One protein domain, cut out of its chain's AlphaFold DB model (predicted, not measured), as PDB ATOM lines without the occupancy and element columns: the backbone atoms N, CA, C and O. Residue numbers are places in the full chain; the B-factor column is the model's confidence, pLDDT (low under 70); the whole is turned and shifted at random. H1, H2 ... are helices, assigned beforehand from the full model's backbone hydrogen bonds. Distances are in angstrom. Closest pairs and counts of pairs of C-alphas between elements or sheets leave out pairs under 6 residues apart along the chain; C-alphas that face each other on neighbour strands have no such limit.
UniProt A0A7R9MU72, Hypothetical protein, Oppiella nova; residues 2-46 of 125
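What this domain is: This is residues 2 to 46 of the 125 residues of the protein "Hypothetical protein" of Oppiella nova (UniProt A0A7R9MU72). The model is an open hook with an arm: H1, a long loop of residues 9 to 23 that swings out and folds back, and H2 make a loose ring, and residues 33 to 46, with H3, stick out from it and make the length. The printed part has 45 residues with three named helices, H1, H2, H3 in chain order, and no named strand; its class is all helix. It is only just loose, close to extended, with a radius of gyration of the C-alphas of 13.9 A, and flat, spanning 44 by 24 by 10 A.

Where its parts are: H1 is residues 2 to 8, beginning at C-alpha 2 (-23.522, -1.109, -23.085). H2 is residues 24 to 32, 12.3 A long. H3 is residues 34 to 44, 15.4 A long, ending at C-alpha 44 (0.501, 1.789, -10.922).

How they stand to each other: H1 and H2 are close but not clearly touching; their closest C-alphas, of Tyr 2 and His 31, are 6.8 A apart. They run opposite ways at a steep tilt of 65 degrees. H2 and H3 meet only through their link. H1 and H3 are apart. In H1, H2 and H3 every O i to N i+4 pair is within hydrogen-bond range.

The domain as a whole: The C-alphas farthest apart, of Ala 17 and Tyr 46, are 43.8 A apart. The printed part has no cut. The link from H1 to H2 is long and that from H2 to H3 tight. Residues 14 to 22 have pLDDT under 70.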
ATOM      1  N   TYR A   2     -23.510   0.295 -22.639       80.19
ATOM      2  CA  TYR A   2     -23.522  -1.109 -23.085       80.19
ATOM      3  C   TYR A   2     -24.311  -2.042 -22.160       80.19
ATOM      4  O   TYR A   2     -25.304  -2.611 -22.583       80.19
ATOM      5  N   TRP A   3     -23.943  -2.106 -20.878       82.25
ATOM      6  CA  TRP A   3     -24.598  -2.987 -19.908       82.25
ATOM      7  C   TRP A   3     -26.075  -2.680 -19.686       82.25
ATOM      8  O   TRP A   3     -26.880  -3.594 -19.579       82.25
ATOM      9  N   THR A   4     -26.446  -1.400 -19.655       80.38
ATOM     10  CA  THR A   4     -27.849  -0.995 -19.522       80.38
ATOM     11  C   THR A   4     -28.671  -1.480 -20.710       80.38
ATOM     12  O   THR A   4     -29.738  -2.043 -20.513       80.38
ATOM     13  N   LEU A   5     -28.169  -1.302 -21.937       80.19
ATOM     14  CA  LEU A   5     -28.853  -1.775 -23.141       80.19
ATOM     15  C   LEU A   5     -28.871  -3.303 -23.207       80.19
ATOM     16  O   LEU A   5     -29.923  -3.870 -23.459       80.19
ATOM     17  N   TYR A   6     -27.749  -3.950 -22.890       81.62
ATOM     18  CA  TYR A   6     -27.615  -5.404 -22.851       81.62
ATOM     19  C   TYR A   6     -28.598  -6.062 -21.866       81.62
ATOM     20  O   TYR A   6     -29.158  -7.106 -22.173       81.62
ATOM     21  N   LEU A   7     -28.827  -5.447 -20.697       83.06
ATOM     22  CA  LEU A   7     -29.792  -5.930 -19.701       83.06
ATOM     23  C   LEU A   7     -31.252  -5.701 -20.111       83.06
ATOM     24  O   LEU A   7     -32.113  -6.467 -19.691       83.06
ATOM     25  N   ILE A   8     -31.538  -4.642 -20.880       82.38
ATOM     26  CA  ILE A   8     -32.889  -4.370 -21.391       82.38
ATOM     27  C   ILE A   8     -33.221  -5.353 -22.513       82.38
ATOM     28  O   ILE A   8     -34.259  -6.003 -22.471       82.38
ATOM     29  N   ASP A   9     -32.351  -5.428 -23.518       79.06
ATOM     30  CA  ASP A   9     -32.481  -6.336 -24.649       79.06
ATOM     31  C   ASP A   9     -31.125  -6.460 -25.357       79.06
ATOM     32  O   ASP A   9     -30.564  -5.478 -25.865       79.06
ATOM     33  N   LYS A  10     -30.601  -7.689 -25.402       75.50
ATOM     34  CA  LYS A  10     -29.319  -7.997 -26.042       75.50
ATOM     35  C   LYS A  10     -29.295  -7.584 -27.515       75.50
ATOM     36  O   LYS A  10     -28.234  -7.197 -27.999       75.50
ATOM     37  N   GLU A  11     -30.440  -7.582 -28.198       75.25
ATOM     38  CA  GLU A  11     -30.550  -7.257 -29.625       75.25
ATOM     39  C   GLU A  11     -30.201  -5.793 -29.928       75.25
ATOM     40  O   GLU A  11     -29.836  -5.452 -31.053       75.25
ATOM     41  N   TYR A  12     -30.234  -4.906 -28.924       71.94
ATOM     42  CA  TYR A  12     -29.807  -3.515 -29.095       71.94
ATOM     43  C   TYR A  12     -28.293  -3.335 -29.205       71.94
ATOM     44  O   TYR A  12     -27.845  -2.232 -29.530       71.94
ATOM     45  N   VAL A  13     -27.510  -4.373 -28.904       70.69
ATOM     46  CA  VAL A  13     -26.047  -4.282 -28.816       70.69
ATOM     47  C   VAL A  13     -25.333  -5.449 -29.493       70.69
ATOM     48  O   VAL A  13     -24.214  -5.290 -29.977       70.69
ATOM     49  N   VAL A  14     -25.977  -6.610 -29.539       65.69
ATOM     50  CA  VAL A  14     -25.509  -7.821 -30.204       65.69
ATOM     51  C   VAL A  14     -26.568  -8.186 -31.230       65.69
ATOM     52  O   VAL A  14     -27.653  -8.642 -30.882       65.69
ATOM     53  N   ASN A  15     -26.272  -7.936 -32.500       58.31
ATOM     54  CA  ASN A  15     -27.151  -8.337 -33.582       58.31
ATOM     55  C   ASN A  15     -26.775  -9.778 -33.955       58.31
ATOM     56  O   ASN A  15     -25.711  -9.993 -34.530       58.31
ATOM     57  N   ASP A  16     -27.617 -10.769 -33.640       54.62
ATOM     58  CA  ASP A  16     -27.398 -12.160 -34.093       54.62
ATOM     59  C   ASP A  16     -27.342 -12.249 -35.642       54.62
ATOM     60  O   ASP A  16     -26.877 -13.240 -36.194       54.62
ATOM     61  N   ALA A  17     -27.758 -11.192 -36.361       52.06
ATOM     62  CA  ALA A  17     -27.712 -11.094 -37.820       52.06
ATOM     63  C   ALA A  17     -26.420 -10.476 -38.404       52.06
ATOM     64  O   ALA A  17     -26.232 -10.504 -39.622       52.06
ATOM     65  N   SER A  18     -25.517  -9.906 -37.592       51.28
ATOM     66  CA  SER A  18     -24.198  -9.456 -38.076       51.28
ATOM     67  C   SER A  18     -23.260 -10.658 -38.154       51.28
ATOM     68  O   SER A  18     -22.523 -10.931 -37.212       51.28
ATOM     69  N   GLY A  19     -23.385 -11.406 -39.254       51.72
ATOM     70  CA  GLY A  19     -22.879 -12.766 -39.439       51.72
ATOM     71  C   GLY A  19     -21.523 -13.077 -38.808       51.72
ATOM     72  O   GLY A  19     -20.567 -12.348 -39.040       51.72
ATOM     73  N   ASP A  20     -21.498 -14.167 -38.035       59.25
ATOM     74  CA  ASP A  20     -20.446 -15.157 -37.724       59.25
ATOM     75  C   ASP A  20     -18.962 -14.750 -37.553       59.25
ATOM     76  O   ASP A  20     -18.135 -15.599 -37.230       59.25
ATOM     77  N   GLY A  21     -18.577 -13.482 -37.712       65.06
ATOM     78  CA  GLY A  21     -17.183 -13.034 -37.765       65.06
ATOM     79  C   GLY A  21     -16.714 -12.231 -36.553       65.06
ATOM     80  O   GLY A  21     -15.515 -12.218 -36.273       65.06
ATOM     81  N   TYR A  22     -17.616 -11.567 -35.816       69.81
ATOM     82  CA  TYR A  22     -17.239 -10.788 -34.632       69.81
ATOM     83  C   TYR A  22     -17.588 -11.544 -33.343       69.81
ATOM     84  O   TYR A  22     -18.770 -11.709 -33.028       69.81
ATOM     85  N   PRO A  23     -16.592 -12.015 -32.573       78.81
ATOM     86  CA  PRO A  23     -16.865 -12.810 -31.390       78.81
ATOM     87  C   PRO A  23     -17.584 -11.991 -30.315       78.81
ATOM     88  O   PRO A  23     -17.090 -10.955 -29.871       78.81
ATOM     89  N   TRP A  24     -18.709 -12.511 -29.821       76.00
ATOM     90  CA  TRP A  24     -19.492 -11.880 -28.752       76.00
ATOM     91  C   TRP A  24     -18.632 -11.558 -27.515       76.00
ATOM     92  O   TRP A  24     -18.746 -10.478 -26.937       76.00
ATOM     93  N   TRP A  25     -17.710 -12.456 -27.144       81.69
ATOM     94  CA  TRP A  25     -16.818 -12.272 -25.999       81.69
ATOM     95  C   TRP A  25     -15.885 -11.072 -26.174       81.69
ATOM     96  O   TRP A  25     -15.536 -10.436 -25.185       81.69
ATOM     97  N   LEU A  26     -15.512 -10.726 -27.411       83.12
ATOM     98  CA  LEU A  26     -14.674  -9.565 -27.695       83.12
ATOM     99  C   LEU A  26     -15.472  -8.275 -27.503       83.12
ATOM    100  O   LEU A  26     -14.968  -7.338 -26.883       83.12
ATOM    101  N   THR A  27     -16.744  -8.258 -27.918       81.50
ATOM    102  CA  THR A  27     -17.677  -7.167 -27.600       81.50
ATOM    103  C   THR A  27     -17.803  -6.981 -26.089       81.50
ATOM    104  O   THR A  27     -17.679  -5.863 -25.588       81.50
ATOM    105  N   HIS A  28     -18.011  -8.066 -25.340       83.88
ATOM    106  CA  HIS A  28     -18.122  -8.011 -23.881       83.88
ATOM    107  C   HIS A  28     -16.818  -7.561 -23.220       83.88
ATOM    108  O   HIS A  28     -16.841  -6.687 -22.350       83.88
ATOM    109  N   ALA A  29     -15.677  -8.106 -23.643       87.31
ATOM    110  CA  ALA A  29     -14.367  -7.735 -23.124       87.31
ATOM    111  C   ALA A  29     -14.088  -6.246 -23.360       87.31
ATOM    112  O   ALA A  29     -13.709  -5.554 -22.418       87.31
ATOM    113  N   GLY A  30     -14.376  -5.724 -24.554       86.44
ATOM    114  CA  GLY A  30     -14.200  -4.306 -24.879       86.44
ATOM    115  C   GLY A  30     -15.002  -3.357 -23.982       86.44
ATOM    116  O   GLY A  30     -14.547  -2.257 -23.692       86.44
ATOM    117  N   HIS A  31     -16.158  -3.789 -23.472       85.00
ATOM    118  CA  HIS A  31     -16.998  -2.972 -22.587       85.00
ATOM    119  C   HIS A  31     -16.782  -3.237 -21.091       85.00
ATOM    120  O   HIS A  31     -17.210  -2.434 -20.258       85.00
ATOM    121  N   SER A  32     -16.125  -4.346 -20.739       89.25
ATOM    122  CA  SER A  32     -15.866  -4.744 -19.349       89.25
ATOM    123  C   SER A  32     -14.452  -4.399 -18.909       89.25
ATOM    124  O   SER A  32     -14.268  -3.890 -17.809       89.25
ATOM    125  N   MET A  33     -13.458  -4.657 -19.766       90.56
ATOM    126  CA  MET A  33     -12.033  -4.591 -19.427       90.56
ATOM    127  C   MET A  33     -11.503  -3.165 -19.301       90.56
ATOM    128  O   MET A  33     -10.495  -2.952 -18.638       90.56
ATOM    129  N   VAL A  34     -12.205  -2.176 -19.856       89.50
ATOM    130  CA  VAL A  34     -11.823  -0.762 -19.731       89.50
ATOM    131  C   VAL A  34     -11.731  -0.341 -18.263       89.50
ATOM    132  O   VAL A  34     -10.753   0.284 -17.871       89.50
ATOM    133  N   VAL A  35     -12.698  -0.724 -17.424       89.06
ATOM    134  CA  VAL A  35     -12.705  -0.345 -16.000       89.06
ATOM    135  C   VAL A  35     -11.517  -0.933 -15.220       89.06
ATOM    136  O   VAL A  35     -10.786  -0.148 -14.620       89.06
ATOM    137  N   PRO A  36     -11.267  -2.259 -15.199       91.25
ATOM    138  CA  PRO A  36     -10.141  -2.818 -14.459       91.25
ATOM    139  C   PRO A  36      -8.784  -2.368 -15.010       91.25
ATOM    140  O   PRO A  36      -7.879  -2.146 -14.213       91.25
ATOM    141  N   ILE A  37      -8.639  -2.175 -16.329       92.81
ATOM    142  CA  ILE A  37      -7.393  -1.656 -16.917       92.81
ATOM    143  C   ILE A  37      -7.134  -0.223 -16.442       92.81
ATOM    144  O   ILE A  37      -6.041   0.063 -15.962       92.81
ATOM    145  N   LEU A  38      -8.144   0.654 -16.496       90.56
ATOM    146  CA  LEU A  38      -8.016   2.033 -16.013       90.56
ATOM    147  C   LEU A  38      -7.739   2.100 -14.505       90.56
ATOM    148  O   LEU A  38      -6.981   2.954 -14.055       90.56
ATOM    149  N   LEU A  39      -8.334   1.207 -13.709       91.12
ATOM    150  CA  LEU A  39      -8.051   1.125 -12.274       91.12
ATOM    151  C   LEU A  39      -6.623   0.648 -12.007       91.12
ATOM    152  O   LEU A  39      -5.945   1.235 -11.168       91.12
ATOM    153  N   LEU A  40      -6.156  -0.381 -12.720       93.38
ATOM    154  CA  LEU A  40      -4.781  -0.863 -12.615       93.38
ATOM    155  C   LEU A  40      -3.793   0.251 -12.971       93.38
ATOM    156  O   LEU A  40      -2.881   0.520 -12.198       93.38
ATOM    157  N   GLU A  41      -4.024   0.949 -14.080       92.25
ATOM    158  CA  GLU A  41      -3.220   2.095 -14.501       92.25
ATOM    159  C   GLU A  41      -3.215   3.217 -13.450       92.25
ATOM    160  O   GLU A  41      -2.156   3.747 -13.116       92.25
ATOM    161  N   ALA A  42      -4.376   3.553 -12.877       89.50
ATOM    162  CA  ALA A  42      -4.480   4.566 -11.826       89.50
ATOM    163  C   ALA A  42      -3.712   4.186 -10.545       89.50
ATOM    164  O   ALA A  42      -3.213   5.074  -9.843       89.50
ATOM    165  N   LEU A  43      -3.617   2.885 -10.245       90.50
ATOM    166  CA  LEU A  43      -2.864   2.337  -9.114       90.50
ATOM    167  C   LEU A  43      -1.353   2.304  -9.379       90.50
ATOM    168  O   LEU A  43      -0.577   2.571  -8.465       90.50
ATOM    169  N   THR A  44      -0.923   1.974 -10.599       91.75
ATOM    170  CA  THR A  44       0.501   1.789 -10.922       91.75
ATOM    171  C   THR A  44       1.197   3.067 -11.373       91.75
ATOM    172  O   THR A  44       2.408   3.188 -11.198       91.75
ATOM    173  N   THR A  45       0.461   4.016 -11.956       89.25
ATOM    174  CA  THR A  45       1.048   5.147 -12.682       89.25
ATOM    175  C   THR A  45       0.489   6.483 -12.198       89.25
ATOM    176  O   THR A  45      -0.694   6.802 -12.350       89.25
ATOM    177  N   TYR A  46       1.379   7.329 -11.669       87.31
ATOM    178  CA  TYR A  46       1.049   8.712 -11.347       87.31
ATOM    179  C   TYR A  46       0.924   9.556 -12.620       87.31
ATOM    180  O   TYR A  46       1.895   9.780 -13.342       87.31
TER     181      TYR A  46